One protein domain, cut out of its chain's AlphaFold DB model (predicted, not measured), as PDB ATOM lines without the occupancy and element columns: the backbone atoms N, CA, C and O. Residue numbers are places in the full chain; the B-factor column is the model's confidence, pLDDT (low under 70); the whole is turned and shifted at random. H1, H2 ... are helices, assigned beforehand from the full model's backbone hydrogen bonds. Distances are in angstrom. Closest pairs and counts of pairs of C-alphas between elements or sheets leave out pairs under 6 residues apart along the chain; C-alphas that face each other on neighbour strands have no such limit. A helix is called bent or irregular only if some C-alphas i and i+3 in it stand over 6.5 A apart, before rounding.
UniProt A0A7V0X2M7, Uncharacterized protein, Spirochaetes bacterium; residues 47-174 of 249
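This is residues 47 to 174 of the 249 residues of an uncharacterized protein of Spirochaetes bacterium (UniProt A0A7V0X2M7). The long helices H7 and H6 form a helical hairpin, and H4, near the middle of the domain, joins them in a three-helix up-and-down bundle, each helix running against the one before it. H8 crosses H6 steeply on the side away from H4, while at the other end of the domain H1 and H5 lie side by side; H3 packs on H4, and the short H2 is at the edge. The printed part has 128 residues with eight named helices, H1 to H8 in chain order, and no named strand: the class is all helix. It is compact, with a radius of gyration of the C-alphas of 14.0 A, and rounded, spanning 35 by 29 by 28 A.

The longest helix by residues, H7, holds residues 138 to 155 and measures 24.9 A from C-alpha 138 at (129.503, 113.792, 119.748) to C-alpha 155. It is irregular, with C-alphas 139 and 142 7.8 A apart, and has a kink of 25 degrees near residue 145. H6, residues 120 to 136, measures 24.6 A. H8, residues 159 to 174, measures 22.6 A and ends with C-alpha 174 at (132.513, 107.265, 101.570). H4, residues 90 to 99, and H5, residues 106 to 115, each measure 14.6 A. H1, residues 47 to 53, begins with C-alpha 47 at (115.613, 100.383, 108.603) and measures 9.8 A, as does H3, residues 72 to 78. H2, residues 62 to 65, measures 4.8 A.

H6 is the hub, touching three helices. H6 and H7 touch at a shallow tilt of 7 degrees, opposite ways; their closest C-alphas, of Ser 134 and Gly 141, are 4.6 A apart. H4 touches H6 at a shallow tilt of 20 degrees, opposite ways, closest at the C-alphas of Thr 95 and Leu 126, 6.7 A apart. H4 and H7 are near each other. With residues 162 to 166 alone, H8 touches residues 124 to 131 of H6 at a steep tilt of 66 degrees; the closest C-alphas, of Ser 128 and Tyr 166, are 5.2 A apart. H3 touches H4 at a steep tilt of 47 degrees, closest at the C-alphas of Val 78 and Glu 92, 5.7 A apart. H1 and H5 touch at a shallow tilt of 19 degrees, opposite ways, closest at the C-alphas of Val 49 and Val 112, 5.5 A apart. H2 touches no helix. Each O i to N i+4 pair is within hydrogen-bond range in H1, H3, H4, H6 and H8, against 5 of 6 in H5 and 12 of 14 in H7; H2 is too short for such a pair.

The two C-alphas farthest apart, of Lys 106 and Ser 139, are 39.3 A apart. The printed part has no cut; the link from H3 to H4 is long, with 11 residues. The mean pLDDT of the printed part is 88.4, and residues 64 to 67 are under 70.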
ATOM      1  N   PRO A  47     116.972 100.417 109.135       89.88
ATOM      2  CA  PRO A  47     115.613 100.383 108.603       89.88
ATOM      3  C   PRO A  47     115.208  99.001 108.075       89.88
ATOM      4  O   PRO A  47     114.057  98.595 108.241       89.88
ATOM      5  N   GLY A  48     116.122  98.264 107.441       88.31
ATOM      6  CA  GLY A  48     115.877  96.903 106.965       88.31
ATOM      7  C   GLY A  48     115.600  95.920 108.093       88.31
ATOM      8  O   GLY A  48     114.624  95.171 108.011       88.31
ATOM      9  N   VAL A  49     116.405  95.954 109.161       89.44
ATOM     10  CA  VAL A  49     116.198  95.088 110.329       89.44
ATOM     11  C   VAL A  49     114.869  95.423 111.003       89.44
ATOM     12  O   VAL A  49     114.081  94.524 111.292       89.44
ATOM     13  N   LEU A  50     114.563  96.710 111.176       91.38
ATOM     14  CA  LEU A  50     113.296  97.157 111.752       91.38
ATOM     15  C   LEU A  50     112.094  96.721 110.895       91.38
ATOM     16  O   LEU A  50     111.125  96.180 111.426       91.38
ATOM     17  N   ARG A  51     112.168  96.839 109.562       91.44
ATOM     18  CA  ARG A  51     111.123  96.300 108.669       91.44
ATOM     19  C   ARG A  51     110.965  94.790 108.819       91.44
ATOM     20  O   ARG A  51     109.837  94.306 108.859       91.44
ATOM     21  N   ALA A  52     112.070  94.048 108.919       89.38
ATOM     22  CA  ALA A  52     112.034  92.600 109.118       89.38
ATOM     23  C   ALA A  52     111.358  92.216 110.445       89.38
ATOM     24  O   ALA A  52     110.641  91.216 110.502       89.38
ATOM     25  N   LEU A  53     111.541  93.036 111.480       88.25
ATOM     26  CA  LEU A  53     110.904  92.904 112.790       88.25
ATOM     27  C   LEU A  53     109.422  93.321 112.805       88.25
ATOM     28  O   LEU A  53     108.720  92.998 113.758       88.25
ATOM     29  N   GLY A  54     108.932  93.965 111.741       88.75
ATOM     30  CA  GLY A  54     107.533  94.373 111.589       88.75
ATOM     31  C   GLY A  54     107.267  95.859 111.830       88.75
ATOM     32  O   GLY A  54     106.110  96.270 111.797       88.75
ATOM     33  N   PHE A  55     108.305  96.677 112.024       89.12
ATOM     34  CA  PHE A  55     108.154  98.120 112.198       89.12
ATOM     35  C   PHE A  55     107.830  98.816 110.862       89.12
ATOM     36  O   PHE A  55     108.632  98.744 109.916       89.12
ATOM     37  N   PRO A  56     106.682  99.517 110.749       86.56
ATOM     38  CA  PRO A  56     106.299 100.219 109.527       86.56
ATOM     39  C   PRO A  56     107.349 101.249 109.101       86.56
ATOM     40  O   PRO A  56     107.872 102.008 109.912       86.56
ATOM     41  N   GLY A  57     107.698 101.259 107.813       85.25
ATOM     42  CA  GLY A  57     108.700 102.180 107.261       85.25
ATOM     43  C   GLY A  57     110.143 101.943 107.733       85.25
ATOM     44  O   GLY A  57     111.043 102.621 107.247       85.25
ATOM     45  N   GLY A  58     110.395 100.967 108.613       86.75
ATOM     46  CA  GLY A  58     111.701 100.793 109.256       86.75
ATOM     47  C   GLY A  58     111.980 101.853 110.321       86.75
ATOM     48  O   GLY A  58     113.133 102.221 110.518       86.75
ATOM     49  N   VAL A  59     110.930 102.366 110.965       86.88
ATOM     50  CA  VAL A  59     111.021 103.362 112.036       86.88
ATOM     51  C   VAL A  59     110.737 102.679 113.364       86.88
ATOM     52  O   VAL A  59     109.701 102.040 113.526       86.88
ATOM     53  N   PHE A  60     111.667 102.799 114.306       86.00
ATOM     54  CA  PHE A  60     111.497 102.231 115.635       86.00
ATOM     55  C   PHE A  60     110.404 102.982 116.398       86.00
ATOM     56  O   PHE A  60     110.411 104.210 116.450       86.00
ATOM     57  N   ASP A  61     109.485 102.227 116.993       85.06
ATOM     58  CA  ASP A  61     108.465 102.744 117.899       85.06
ATOM     59  C   ASP A  61     108.600 102.024 119.252       85.06
ATOM     60  O   ASP A  61     108.271 100.832 119.334       85.06
ATOM     61  N   PRO A  62     109.064 102.719 120.308       80.00
ATOM     62  CA  PRO A  62     109.250 102.135 121.633       80.00
ATOM     63  C   PRO A  62     107.977 101.484 122.185       80.00
ATOM     64  O   PRO A  62     108.057 100.464 122.864       80.00
ATOM     65  N   VAL A  63     106.793 102.016 121.851       77.81
ATOM     66  CA  VAL A  63     105.507 101.492 122.344       77.81
ATOM     67  C   VAL A  63     105.241 100.088 121.803       77.81
ATOM     68  O   VAL A  63     104.766  99.224 122.538       77.81
ATOM     69  N   HIS A  64     105.574  99.846 120.535       69.44
ATOM     70  CA  HIS A  64     105.440  98.531 119.902       69.44
ATOM     71  C   HIS A  64     106.596  97.591 120.272       69.44
ATOM     72  O   HIS A  64     106.429  96.374 120.286       69.44
ATOM     73  N   ALA A  65     107.766  98.142 120.597       66.81
ATOM     74  CA  ALA A  65     108.939  97.367 120.984       66.81
ATOM     75  C   ALA A  65     108.819  96.705 122.366       66.81
ATOM     76  O   ALA A  65     109.456  95.682 122.605       66.81
ATOM     77  N   MET A  66     107.974  97.237 123.253       59.19
ATOM     78  CA  MET A  66     107.728  96.661 124.582       59.19
ATOM     79  C   MET A  66     107.148  95.235 124.560       59.19
ATOM     80  O   MET A  66     107.142  94.564 125.591       59.19
ATOM     81  N   ASP A  67     106.677  94.749 123.408       69.69
ATOM     82  CA  ASP A  67     106.221  93.364 123.254       69.69
ATOM     83  C   ASP A  67     107.390  92.356 123.139       69.69
ATOM     84  O   ASP A  67     107.183  91.146 123.291       69.69
ATOM     85  N   TYR A  68     108.626  92.815 122.901       73.69
ATOM     86  CA  TYR A  68     109.803  91.947 122.893       73.69
ATOM     87  C   TYR A  68     110.243  91.631 124.328       73.69
ATOM     88  O   TYR A  68     110.776  92.473 125.042       73.69
ATOM     89  N   GLN A  69     110.038  90.384 124.752       80.31
ATOM     90  CA  GLN A  69     110.515  89.899 126.048       80.31
ATOM     91  C   GLN A  69     112.030  89.670 125.998       80.31
ATOM     92  O   GLN A  69     112.491  88.610 125.568       80.31
ATOM     93  N   PHE A  70     112.797  90.678 126.412       82.69
ATOM     94  CA  PHE A  70     114.243  90.570 126.583       82.69
ATOM     95  C   PHE A  70     114.607  89.983 127.948       82.69
ATOM     96  O   PHE A  70     113.842  90.054 128.908       82.69
ATOM     97  N   ASP A  71     115.809  89.419 128.044       87.19
ATOM     98  CA  ASP A  71     116.448  89.166 129.330       87.19
ATOM     99  C   ASP A  71     116.547  90.499 130.111       87.19
ATOM    100  O   ASP A  71     117.162  91.447 129.604       87.19
ATOM    101  N   PRO A  72     115.992  90.591 131.337       85.19
ATOM    102  CA  PRO A  72     115.972  91.837 132.104       85.19
ATOM    103  C   PRO A  72     117.358  92.433 132.375       85.19
ATOM    104  O   PRO A  72     117.497  93.651 132.483       85.19
ATOM    105  N   ALA A  73     118.403  91.603 132.485       87.94
ATOM    106  CA  ALA A  73     119.767  92.083 132.685       87.94
ATOM    107  C   ALA A  73     120.342  92.712 131.406       87.94
ATOM    108  O   ALA A  73     121.117  93.668 131.489       87.94
ATOM    109  N   ILE A  74     119.953  92.202 130.231       88.56
ATOM    110  CA  ILE A  74     120.302  92.807 128.939       88.56
ATOM    111  C   ILE A  74     119.559  94.122 128.767       88.56
ATOM    112  O   ILE A  74     120.195  95.132 128.477       88.56
ATOM    113  N   GLU A  75     118.246  94.127 128.992       86.19
ATOM    114  CA  GLU A  75     117.409  95.322 128.861       86.19
ATOM    115  C   GLU A  75     117.908  96.455 129.765       86.19
ATOM    116  O   GLU A  75     118.218  97.542 129.278       86.19
ATOM    117  N   ALA A  76     118.114  96.174 131.058       86.25
ATOM    118  CA  ALA A  76     118.572  97.167 132.031       86.25
ATOM    119  C   ALA A  76     119.971  97.727 131.728       86.25
ATOM    120  O   ALA A  76     120.305  98.829 132.179       86.25
ATOM    121  N   LYS A  77     120.810  96.959 131.018       88.38
ATOM    122  CA  LYS A  77     122.146  97.394 130.612       88.38
ATOM    123  C   LYS A  77     122.108  98.196 129.315       88.38
ATOM    124  O   LYS A  77     122.750  99.239 129.251       88.38
ATOM    125  N   VAL A  78     121.393  97.694 128.311       87.94
ATOM    126  CA  VAL A  78     121.356  98.261 126.960       87.94
ATOM    127  C   VAL A  78     120.509  99.526 126.906       87.94
ATOM    128  O   VAL A  78     120.954 100.491 126.300       87.94
ATOM    129  N   GLY A  79     119.370  99.573 127.600       84.44
ATOM    130  CA  GLY A  79     118.488 100.744 127.625       84.44
ATOM    131  C   GLY A  79     119.095 101.999 128.258       84.44
ATOM    132  O   GLY A  79     118.429 103.015 128.312       84.44
ATOM    133  N   ARG A  80     120.334 101.932 128.774       86.50
ATOM    134  CA  ARG A  80     121.071 103.056 129.381       86.50
ATOM    135  C   ARG A  80     122.120 103.673 128.463       86.50
ATOM    136  O   ARG A  80     122.880 104.534 128.912       86.50
ATOM    137  N   PHE A  81     122.237 103.202 127.224       84.38
ATOM    138  CA  PHE A  81     123.300 103.652 126.331       84.38
ATOM    139  C   PHE A  81     123.012 105.010 125.696       84.38
ATOM    140  O   PHE A  81     123.971 105.733 125.417       84.38
ATOM    141  N   ASP A  82     121.746 105.397 125.515       78.81
ATOM    142  CA  ASP A  82     121.407 106.749 125.062       78.81
ATOM    143  C   ASP A  82     120.931 107.651 126.209       78.81
ATOM    144  O   ASP A  82     121.678 108.543 126.639       78.81
ATOM    145  N   ARG A  83     119.708 107.448 126.725       72.56
ATOM    146  CA  ARG A  83     119.067 108.425 127.628       72.56
ATOM    147  C   ARG A  83     118.310 107.829 128.806       72.56
ATOM    148  O   ARG A  83     118.522 108.320 129.918       72.56
ATOM    149  N   ASP A  84     117.429 106.863 128.569       72.94
ATOM    150  CA  ASP A  84     116.570 106.305 129.616       72.94
ATOM    151  C   ASP A  84     117.219 105.066 130.266       72.94
ATOM    152  O   ASP A  84     118.432 104.886 130.256       72.94
ATOM    153  N   SER A  85     116.430 104.265 130.963       74.00
ATOM    154  CA  SER A  85     116.752 102.947 131.497       74.00
ATOM    155  C   SER A  85     116.033 101.836 130.731       74.00
ATOM    156  O   SER A  85     116.294 100.658 130.972       74.00
ATOM    157  N   THR A  86     115.145 102.226 129.817       80.62
ATOM    158  CA  THR A  86     114.382 101.374 128.910       80.62
ATOM    159  C   THR A  86     114.974 101.445 127.513       80.62
ATOM    160  O   THR A  86     115.491 102.484 127.125       80.62
ATOM    161  N   VAL A  87     114.834 100.372 126.736       82.62
ATOM    162  CA  VAL A  87     115.212 100.360 125.317       82.62
ATOM    163  C   VAL A  87     114.305 101.317 124.538       82.62
ATOM    164  O   VAL A  87     113.148 100.992 124.261       82.62
ATOM    165  N   ASP A  88     114.823 102.498 124.197       85.88
ATOM    166  CA  ASP A  88     114.052 103.592 123.589       85.88
ATOM    167  C   ASP A  88     114.603 104.053 122.232       85.88
ATOM    168  O   ASP A  88     113.973 104.855 121.533       85.88
ATOM    169  N   THR A  89     115.710 103.454 121.790       89.31
ATOM    170  CA  THR A  89     116.278 103.682 120.460       89.31
ATOM    171  C   THR A  89     116.421 102.411 119.632       89.31
ATOM    172  O   THR A  89     116.488 101.289 120.137       89.31
ATOM    173  N   ALA A  90     116.506 102.592 118.310       90.75
ATOM    174  CA  ALA A  90     116.731 101.491 117.382       90.75
ATOM    175  C   ALA A  90     118.060 100.774 117.670       90.75
ATOM    176  O   ALA A  90     118.109  99.547 117.657       90.75
ATOM    177  N   GLU A  91     119.131 101.515 117.965       92.62
ATOM    178  CA  GLU A  91     120.446 100.937 118.256       92.62
ATOM    179  C   GLU A  91     120.422 100.066 119.520       92.62
ATOM    180  O   GLU A  91     121.012  98.979 119.542       92.62
ATOM    181  N   GLU A  92     119.694 100.503 120.550       92.25
ATOM    182  CA  GLU A  92     119.467  99.723 121.766       92.25
ATOM    183  C   GLU A  92     118.646  98.470 121.479       92.25
ATOM    184  O   GLU A  92     119.055  97.380 121.874       92.25
ATOM    185  N   LEU A  93     117.554  98.580 120.714       91.56
ATOM    186  CA  LEU A  93     116.750  97.424 120.319       91.56
ATOM    187  C   LEU A  93     117.603  96.376 119.595       91.56
ATOM    188  O   LEU A  93     117.556  95.193 119.934       91.56
ATOM    189  N   LEU A  94     118.389  96.795 118.601       92.81
ATOM    190  CA  LEU A  94     119.229  95.883 117.824       92.81
ATOM    191  C   LEU A  94     120.317  95.233 118.684       92.81
ATOM    192  O   LEU A  94     120.593  94.041 118.535       92.81
ATOM    193  N   THR A  95     120.896  95.989 119.619       94.06
ATOM    194  CA  THR A  95     121.884  95.467 120.571       94.06
ATOM    195  C   THR A  95     121.251  94.462 121.538       94.06
ATOM    196  O   THR A  95     121.826  93.401 121.788       94.06
ATOM    197  N   ALA A  96     120.053  94.755 122.051       92.00
ATOM    198  CA  ALA A  96     119.305  93.861 122.928       92.00
ATOM    199  C   ALA A  96     118.914  92.569 122.199       92.00
ATOM    200  O   ALA A  96     119.194  91.483 122.701       92.00
ATOM    201  N   LEU A  97     118.373  92.668 120.980       90.56
ATOM    202  CA  LEU A  97     118.013  91.517 120.145       90.56
ATOM    203  C   LEU A  97     119.205  90.613 119.828       90.56
ATOM    204  O   LEU A  97     119.050  89.395 119.783       90.56
ATOM    205  N   HIS A  98     120.391  91.186 119.622       92.75
ATOM    206  CA  HIS A  98     121.590  90.406 119.327       92.75
ATOM    207  C   HIS A  98     122.014  89.505 120.499       92.75
ATOM    208  O   HIS A  98     122.486  88.391 120.277       92.75
ATOM    209  N   TYR A  99     121.825  89.956 121.746       92.31
ATOM    210  CA  TYR A  99     122.217  89.202 122.947       92.31
ATOM    211  C   TYR A  99     121.070  88.510 123.681       92.31
ATOM    212  O   TYR A  99     121.320  87.619 124.491       92.31
ATOM    213  N   SER A 100     119.836  88.906 123.395       88.75
ATOM    214  CA  SER A 100     118.606  88.305 123.889       88.75
ATOM    215  C   SER A 100     117.638  88.139 122.714       88.75
ATOM    216  O   SER A 100     116.693  88.923 122.577       88.75
ATOM    217  N   PRO A 101     117.862  87.141 121.839       80.75
ATOM    218  CA  PRO A 101     117.038  86.946 120.655       80.75
ATOM    219  C   PRO A 101     115.573  86.754 121.036       80.75
ATOM    220  O   PRO A 101     115.220  85.812 121.746       80.75
ATOM    221  N   ALA A 102     114.710  87.639 120.542       75.19
ATOM    222  CA  ALA A 102     113.284  87.528 120.787       75.19
ATOM    223  C   ALA A 102     112.700  86.256 120.152       75.19
ATOM    224  O   ALA A 102     113.180  85.753 119.126       75.19
ATOM    225  N   ALA A 103     111.605  85.762 120.729       77.69
ATOM    226  CA  ALA A 103     110.833  84.648 120.192       77.69
ATOM    227  C   ALA A 103     110.036  85.069 118.939       77.69
ATOM    228  O   ALA A 103     108.813  85.164 118.954       77.69
ATOM    229  N   VAL A 104     110.741  85.337 117.840       82.12
ATOM    230  CA  VAL A 104     110.154  85.624 116.525       82.12
ATOM    231  C   VAL A 104     110.051  84.356 115.675       82.12
ATOM    232  O   VAL A 104     110.807  83.397 115.854       82.12
ATOM    233  N   GLY A 105     109.121  84.354 114.716       84.12
ATOM    234  CA  GLY A 105     108.974  83.256 113.760       84.12
ATOM    235  C   GLY A 105     110.228  83.052 112.897       84.12
ATOM    236  O   GLY A 105     110.978  83.993 112.638       84.12
ATOM    237  N   LYS A 106     110.433  81.823 112.402       87.00
ATOM    238  CA  LYS A 106     111.626  81.421 111.628       87.00
ATOM    239  C   LYS A 106     111.951  82.374 110.469       87.00
ATOM    240  O   LYS A 106     113.083  82.820 110.352       87.00
ATOM    241  N   LYS A 107     110.949  82.748 109.665       88.25
ATOM    242  CA  LYS A 107     111.125  83.657 108.518       88.25
ATOM    243  C   LYS A 107     111.616  85.052 108.933       88.25
ATOM    244  O   LYS A 107     112.466  85.635 108.263       88.25
ATOM    245  N   THR A 108     111.086  85.587 110.034       88.75
ATOM    246  CA  THR A 108     111.533  86.869 110.596       88.75
ATOM    247  C   THR A 108     112.968  86.759 111.088       88.75
ATOM    248  O   THR A 108     113.789  87.597 110.731       88.75
ATOM    249  N   ARG A 109     113.292  85.687 111.823       88.19
ATOM    250  CA  ARG A 109     114.654  85.424 112.295       88.19
ATOM    251  C   ARG A 109     115.658  85.378 111.144       88.19
ATOM    252  O   ARG A 109     116.614  86.134 111.164       88.19
ATOM    253  N   GLU A 110     115.392  84.579 110.113       89.56
ATOM    254  CA  GLU A 110     116.260  84.471 108.928       89.56
ATOM    255  C   GLU A 110     116.444  85.813 108.201       89.56
ATOM    256  O   GLU A 110     117.511  86.093 107.656       89.56
ATOM    257  N   SER A 111     115.408  86.659 108.186       88.75
ATOM    258  CA  SER A 111     115.489  87.996 107.583       88.75
ATOM    259  C   SER A 111     116.362  88.939 108.414       88.75
ATOM    260  O   SER A 111     117.176  89.668 107.853       88.75
ATOM    261  N   VAL A 112     116.221  88.898 109.742       88.88
ATOM    262  CA  VAL A 112     117.033  89.689 110.676       88.88
ATOM    263  C   VAL A 112     118.490  89.236 110.640       88.88
ATOM    264  O   VAL A 112     119.365  90.071 110.449       88.88
ATOM    265  N   GLU A 113     118.761  87.934 110.731       90.69
ATOM    266  CA  GLU A 113     120.121  87.373 110.744       90.69
ATOM    267  C   GLU A 113     120.890  87.639 109.441       90.69
ATOM    268  O   GLU A 113     122.116  87.706 109.444       90.69
ATOM    269  N   ARG A 114     120.195  87.849 108.318       89.31
ATOM    270  CA  ARG A 114     120.841  88.275 107.067       89.31
ATOM    271  C   ARG A 114     121.405  89.695 107.149       89.31
ATOM    272  O   ARG A 114     122.419  89.986 106.523       89.31
ATOM    273  N   LEU A 115     120.718  90.578 107.867       88.38
ATOM    274  CA  LEU A 115     121.051  92.002 107.964       88.38
ATOM    275  C   LEU A 115     121.925  92.300 109.190       88.38
ATOM    276  O   LEU A 115     122.783  93.180 109.147       88.38
ATOM    277  N   LEU A 116     121.729  91.533 110.261       90.44
ATOM    278  CA  LEU A 116     122.498  91.565 111.494       90.44
ATOM    279  C   LEU A 116     122.839  90.122 111.916       90.44
ATOM    280  O   LEU A 116     122.105  89.522 112.706       90.44
ATOM    281  N   PRO A 117     123.933  89.546 111.381       91.00
ATOM    282  CA  PRO A 117     124.318  88.165 111.661       91.00
ATOM    283  C   PRO A 117     124.555  87.902 113.149       91.00
ATOM    284  O   PRO A 117     125.059  88.775 113.854       91.00
ATOM    285  N   PRO A 118     124.253  86.701 113.663       90.75
ATOM    286  CA  PRO A 118     124.609  86.360 115.031       90.75
ATOM    287  C   PRO A 118     126.135  86.254 115.197       90.75
ATOM    288  O   PRO A 118     126.882  85.998 114.250       90.75
ATOM    289  N   GLY A 119     126.608  86.416 116.433       93.19
ATOM    290  CA  GLY A 119     128.015  86.234 116.781       93.19
ATOM    291  C   GLY A 119     128.917  87.406 116.379       93.19
ATOM    292  O   GLY A 119     128.517  88.568 116.409       93.19
ATOM    293  N   ARG A 120     130.176  87.092 116.051       95.75
ATOM    294  CA  ARG A 120     131.266  88.074 115.919       95.75
ATOM    295  C   ARG A 120     131.002  89.160 114.872       95.75
ATOM    296  O   ARG A 120     131.204  90.330 115.168       95.75
ATOM    297  N   GLU A 121     130.535  88.786 113.683       93.50
ATOM    298  CA  GLU A 121     130.257  89.733 112.590       93.50
ATOM    299  C   GLU A 121     129.155  90.733 112.970       93.50
ATOM    300  O   GLU A 121     129.325  91.938 112.797       93.50
ATOM    301  N   GLY A 122     128.041  90.270 113.549       93.94
ATOM    302  CA  GLY A 122     126.994  91.181 114.020       93.94
ATOM    303  C   GLY A 122     127.458  92.089 115.146       93.94
ATOM    304  O   GLY A 122     127.102  93.262 115.161       93.94
ATOM    305  N   ALA A 123     128.299  91.584 116.048       96.75
ATOM    306  CA  ALA A 123     128.871  92.394 117.115       96.75
ATOM    307  C   ALA A 123     129.770  93.520 116.567       96.75
ATOM    308  O   ALA A 123     129.644  94.659 117.011       96.75
ATOM    309  N   LEU A 124     130.608  93.249 115.556       96.12
ATOM    310  CA  LEU A 124     131.412  94.282 114.879       96.12
ATOM    311  C   LEU A 124     130.537  95.346 114.200       96.12
ATOM    312  O   LEU A 124     130.808  96.547 114.309       96.12
ATOM    313  N   ARG A 125     129.445  94.915 113.560       94.88
ATOM    314  CA  ARG A 125     128.454  95.818 112.961       94.88
ATOM    315  C   ARG A 125     127.745  96.681 114.004       94.88
ATOM    316  O   ARG A 125     127.602  97.880 113.787       94.88
ATOM    317  N   LEU A 126     127.365  96.117 115.153       95.50
ATOM    318  CA  LEU A 126     126.784  96.882 116.260       95.50
ATOM    319  C   LEU A 126     127.781  97.880 116.852       95.50
ATOM    320  O   LEU A 126     127.418  99.035 117.055       95.50
ATOM    321  N   CYS A 127     129.036  97.484 117.084       95.75
ATOM    322  CA  CYS A 127     130.070  98.420 117.533       95.75
ATOM    323  C   CYS A 127     130.194  99.602 116.567       95.75
ATOM    324  O   CYS A 127     130.174 100.757 116.981       95.75
ATOM    325  N   SER A 128     130.254  99.313 115.270       93.62
ATOM    326  CA  SER A 128     130.350 100.331 114.229       93.62
ATOM    327  C   SER A 128     129.101 101.224 114.172       93.62
ATOM    328  O   SER A 128     129.226 102.422 113.936       93.62
ATOM    329  N   LEU A 129     127.901 100.679 114.418       93.19
ATOM    330  CA  LEU A 129     126.651 101.447 114.489       93.19
ATOM    331  C   LEU A 129     126.707 102.474 115.628       93.19
ATOM    332  O   LEU A 129     126.393 103.646 115.425       93.19
ATOM    333  N   TRP A 130     127.178 102.060 116.807       93.94
ATOM    334  CA  TRP A 130     127.369 102.959 117.947       93.94
ATOM    335  C   TRP A 130     128.475 104.000 117.712       93.94
ATOM    336  O   TRP A 130     128.328 105.150 118.129       93.94
ATOM    337  N   LEU A 131     129.551 103.638 117.005       92.44
ATOM    338  CA  LEU A 131     130.598 104.588 116.608       92.44
ATOM    339  C   LEU A 131     130.073 105.626 115.606       92.44
ATOM    340  O   LEU A 131     130.295 106.819 115.812       92.44
ATOM    341  N   LEU A 132     129.286 105.220 114.601       90.50
ATOM    342  CA  LEU A 132     128.588 106.159 113.711       90.50
ATOM    343  C   LEU A 132     127.676 107.112 114.489       90.50
ATOM    344  O   LEU A 132     127.721 108.322 114.269       90.50
ATOM    345  N   LYS A 133     126.897 106.593 115.445       89.44
ATOM    346  CA  LYS A 133     126.034 107.422 116.296       89.44
ATOM    347  C   LYS A 133     126.837 108.425 117.130       89.44
ATOM    348  O   LYS A 133     126.382 109.544 117.349       89.44
ATOM    349  N   SER A 134     128.060 108.073 117.535       89.06
ATOM    350  CA  SER A 134     128.981 109.002 118.205       89.06
ATOM    351  C   SER A 134     129.505 110.112 117.301       89.06
ATOM    352  O   SER A 134     129.693 111.227 117.783       89.06
ATOM    353  N   ALA A 135     129.667 109.847 116.004       86.44
ATOM    354  CA  ALA A 135     129.986 110.882 115.030       86.44
ATOM    355  C   ALA A 135     128.801 111.819 114.777       86.44
ATOM    356  O   ALA A 135     128.996 113.021 114.592       86.44
ATOM    357  N   ASP A 136     127.571 111.299 114.821       86.75
ATOM    358  CA  ASP A 136     126.383 112.133 114.651       86.75
ATOM    359  C   ASP A 136     126.012 112.923 115.912       86.75
ATOM    360  O   ASP A 136     125.589 114.069 115.825       86.75
ATOM    361  N   THR A 137     126.218 112.364 117.107       86.69
ATOM    362  CA  THR A 137     125.959 113.059 118.380       86.69
ATOM    363  C   THR A 137     127.192 113.022 119.297       86.69
ATOM    364  O   THR A 137     127.214 112.284 120.289       86.69
ATOM    365  N   PRO A 138     128.229 113.844 119.020       84.44
ATOM    366  CA  PRO A 138     129.503 113.792 119.748       84.44
ATOM    367  C   PRO A 138     129.375 114.085 121.246       84.44
ATOM    368  O   PRO A 138     130.118 113.525 122.054       84.44
ATOM    369  N   SER A 139     128.389 114.897 121.643       85.50
ATOM    370  CA  SER A 139     128.098 115.219 123.049       85.50
ATOM    371  C   SER A 139     127.742 113.994 123.900       85.50
ATOM    372  O   SER A 139     127.957 114.010 125.111       85.50
ATOM    373  N   HIS A 140     127.236 112.919 123.288       86.69
ATOM    374  CA  HIS A 140     126.933 111.650 123.959       86.69
ATOM    375  C   HIS A 140     127.990 110.567 123.703       86.69
ATOM    376  O   HIS A 140     127.846 109.439 124.178       86.69
ATOM    377  N   GLY A 141     129.090 110.891 123.012       86.19
ATOM    378  CA  GLY A 141     130.080 109.911 122.561       86.19
ATOM    379  C   GLY A 141     130.676 109.049 123.679       86.19
ATOM    380  O   GLY A 141     130.995 107.887 123.447       86.19
ATOM    381  N   ALA A 142     130.775 109.564 124.910       87.38
ATOM    382  CA  ALA A 142     131.208 108.768 126.062       87.38
ATOM    383  C   ALA A 142     130.269 107.581 126.345       87.38
ATOM    384  O   ALA A 142     130.758 106.472 126.545       87.38
ATOM    385  N   ARG A 143     128.945 107.786 126.293       88.50
ATOM    386  CA  ARG A 143     127.946 106.727 126.522       88.50
ATOM    387  C   ARG A 143     127.943 105.704 125.393       88.50
ATOM    388  O   ARG A 143     127.952 104.504 125.642       88.50
ATOM    389  N   TYR A 144     128.049 106.156 124.146       92.12
ATOM    390  CA  TYR A 144     128.109 105.242 123.002       92.12
ATOM    391  C   TYR A 144     129.391 104.399 123.004       92.12
ATOM    392  O   TYR A 144     129.356 103.220 122.656       92.12
ATOM    393  N   ARG A 145     130.512 104.938 123.503       91.31
ATOM    394  CA  ARG A 145     131.719 104.138 123.769       91.31
ATOM    395  C   ARG A 145     131.510 103.090 124.865       91.31
ATOM    396  O   ARG A 145     132.133 102.032 124.799       91.31
ATOM    397  N   GLU A 146     130.631 103.323 125.842       93.12
ATOM    398  CA  GLU A 146     130.252 102.274 126.798       93.12
ATOM    399  C   GLU A 146     129.481 101.135 126.129       93.12
ATOM    400  O   GLU A 146     129.735  99.978 126.467       93.12
ATOM    401  N   ALA A 147     128.607 101.441 125.164       94.75
ATOM    402  CA  ALA A 147     127.926 100.429 124.360       94.75
ATOM    403  C   ALA A 147     128.929  99.581 123.564       94.75
ATOM    404  O   ALA A 147     128.902  98.352 123.642       94.75
ATOM    405  N   VAL A 148     129.880 100.232 122.881       96.12
ATOM    406  CA  VAL A 148     130.969  99.559 122.146       96.12
ATOM    407  C   VAL A 148     131.791  98.665 123.074       96.12
ATOM    408  O   VAL A 148     132.042  97.505 122.747       96.12
ATOM    409  N   ARG A 149     132.173  99.167 124.256       96.19
ATOM    410  CA  ARG A 149     132.903  98.377 125.259       96.19
ATOM    411  C   ARG A 149     132.094  97.161 125.708       96.19
ATOM    412  O   ARG A 149     132.633  96.062 125.737       96.19
ATOM    413  N   TYR A 150     130.813  97.344 126.019       95.75
ATOM    414  CA  TYR A 150     129.932  96.258 126.445       95.75
ATOM    415  C   TYR A 150     129.810  95.157 125.379       95.75
ATOM    416  O   TYR A 150     129.963  93.976 125.695       95.75
ATOM    417  N   ILE A 151     129.582  95.539 124.119       96.94
ATOM    418  CA  ILE A 151     129.516  94.606 122.985       96.94
ATOM    419  C   ILE A 151     130.862  93.885 122.823       96.94
ATOM    420  O   ILE A 151     130.907  92.658 122.713       96.94
ATOM    421  N   GLY A 152     131.968  94.635 122.865       96.69
ATOM    422  CA  GLY A 152     133.319  94.096 122.745       96.69
ATOM    423  C   GLY A 152     133.649  93.069 123.828       96.69
ATOM    424  O   GLY A 152     134.075  91.961 123.509       96.69
ATOM    425  N   GLU A 153     133.379  93.378 125.096       96.31
ATOM    426  CA  GLU A 153     133.593  92.459 126.221       96.31
ATOM    427  C   GLU A 153     132.747  91.187 126.079       96.31
ATOM    428  O   GLU A 153     133.261  90.071 126.197       96.31
ATOM    429  N   ARG A 154     131.455  91.340 125.765       95.62
ATOM    430  CA  ARG A 154     130.512  90.216 125.676       95.62
ATOM    431  C   ARG A 154     130.787  89.302 124.479       95.62
ATOM    432  O   ARG A 154     130.612  88.088 124.589       95.62
ATOM    433  N   SER A 155     131.264  89.866 123.371       96.75
ATOM    434  CA  SER A 155     131.629  89.131 122.152       96.75
ATOM    435  C   SER A 155     133.121  88.795 122.049       96.75
ATOM    436  O   SER A 155     133.544  88.221 121.045       96.75
ATOM    437  N   LYS A 156     133.916  89.109 123.084       97.19
ATOM    438  CA  LYS A 156     135.374  88.888 123.137       97.19
ATOM    439  C   LYS A 156     136.125  89.534 121.963       97.19
ATOM    440  O   LYS A 156     137.048  88.936 121.407       97.19
ATOM    441  N   LEU A 157     135.719  90.743 121.586       96.56
ATOM    442  CA  LEU A 157     136.370  91.548 120.557       96.56
ATOM    443  C   LEU A 157     137.469  92.416 121.180       96.56
ATOM    444  O   LEU A 157     137.286  93.012 122.242       96.56
ATOM    445  N   ARG A 158     138.614  92.514 120.510       95.81
ATOM    446  CA  ARG A 158     139.687  93.457 120.844       95.81
ATOM    447  C   ARG A 158     139.329  94.863 120.346       95.81
ATOM    448  O   ARG A 158     138.560  95.031 119.410       95.81
ATOM    449  N   ALA A 159     139.930  95.895 120.930       92.94
ATOM    450  CA  ALA A 159     139.696  97.266 120.470       92.94
ATOM    451  C   ALA A 159     140.168  97.483 119.018       92.94
ATOM    452  O   ALA A 159     139.439  98.067 118.227       92.94
ATOM    453  N   GLY A 160     141.348  96.956 118.660       92.88
ATOM    454  CA  GLY A 160     141.914  97.108 117.312       92.88
ATOM    455  C   GLY A 160     141.011  96.547 116.214       92.88
ATOM    456  O   GLY A 160     140.720  97.244 115.261       92.88
ATOM    457  N   GLU A 161     140.449  95.348 116.399       95.31
ATOM    458  CA  GLU A 161     139.546  94.758 115.397       95.31
ATOM    459  C   GLU A 161     138.241  95.546 115.203       95.31
ATOM    460  O   GLU A 161     137.684  95.543 114.109       95.31
ATOM    461  N   ILE A 162     137.745  96.211 116.253       94.94
ATOM    462  CA  ILE A 162     136.554  97.055 116.163       94.94
ATOM    463  C   ILE A 162     136.881  98.293 115.330       94.94
ATOM    464  O   ILE A 162     136.088  98.667 114.470       94.94
ATOM    465  N   LEU A 163     138.040  98.909 115.587       93.12
ATOM    466  CA  LEU A 163     138.503 100.085 114.856       93.12
ATOM    467  C   LEU A 163     138.789  99.751 113.392       93.12
ATOM    468  O   LEU A 163     138.224 100.408 112.528       93.12
ATOM    469  N   ASP A 164     139.545  98.688 113.113       93.50
ATOM    470  CA  ASP A 164     139.865  98.258 111.746       93.50
ATOM    471  C   ASP A 164     138.586  98.009 110.927       93.50
ATOM    472  O   ASP A 164     138.443  98.479 109.796       93.50
ATOM    473  N   PHE A 165     137.613  97.301 111.518       93.88
ATOM    474  CA  PHE A 165     136.330  97.045 110.864       93.88
ATOM    475  C   PHE A 165     135.542  98.342 110.641       93.88
ATOM    476  O   PHE A 165     134.954  98.535 109.574       93.88
ATOM    477  N   TYR A 166     135.519  99.233 111.633       93.38
ATOM    478  CA  TYR A 166     134.817 100.508 111.533       93.38
ATOM    479  C   TYR A 166     135.418 101.406 110.445       93.38
ATOM    480  O   TYR A 166     134.682 101.894 109.588       93.38
ATOM    481  N   GLU A 167     136.741 101.565 110.425       91.50
ATOM    482  CA  GLU A 167     137.468 102.348 109.421       91.50
ATOM    483  C   GLU A 167     137.233 101.808 108.009       91.50
ATOM    484  O   GLU A 167     136.928 102.577 107.091       91.50
ATOM    485  N   GLN A 168     137.274 100.481 107.839       92.19
ATOM    486  CA  GLN A 168     136.937  99.848 106.567       92.19
ATOM    487  C   GLN A 168     135.510 100.210 106.124       92.19
ATOM    488  O   GLN A 168     135.293 100.574 104.966       92.19
ATOM    489  N   LYS A 169     134.525 100.144 107.030       89.94
ATOM    490  CA  LYS A 169     133.132 100.469 106.694       89.94
ATOM    491  C   LYS A 169     132.928 101.947 106.390       89.94
ATOM    492  O   LYS A 169     132.189 102.262 105.460       89.94
ATOM    493  N   VAL A 170     133.605 102.843 107.105       90.50
ATOM    494  CA  VAL A 170     133.618 104.276 106.779       90.50
ATOM    495  C   VAL A 170     134.185 104.487 105.372       90.50
ATOM    496  O   VAL A 170     133.562 105.172 104.563       90.50
ATOM    497  N   ALA A 171     135.301 103.843 105.025       89.44
ATOM    498  CA  ALA A 171     135.880 103.947 103.687       89.44
ATOM    499  C   ALA A 171     134.918 103.455 102.585       89.44
ATOM    500  O   ALA A 171     134.730 104.145 101.580       89.44
ATOM    501  N   GLU A 172     134.255 102.310 102.782       89.06
ATOM    502  CA  GLU A 172     133.238 101.771 101.860       89.06
ATOM    503  C   GLU A 172     132.025 102.712 101.710       89.06
ATOM    504  O   GLU A 172     131.539 102.957 100.599       89.06
ATOM    505  N   MET A 173     131.558 103.292 102.821       86.94
ATOM    506  CA  MET A 173     130.470 104.275 102.849       86.94
ATOM    507  C   MET A 173     130.816 105.542 102.061       86.94
ATOM    508  O   MET A 173     129.990 106.045 101.293       86.94
ATOM    509  N   LEU A 174     132.036 106.055 102.237       88.50
ATOM    510  CA  LEU A 174     132.513 107.265 101.570       88.50
ATOM    511  C   LEU A 174     132.878 107.011 100.099       88.50
ATOM    512  O   LEU A 174     132.798 107.925  99.274       88.50
TER     513      LEU A 174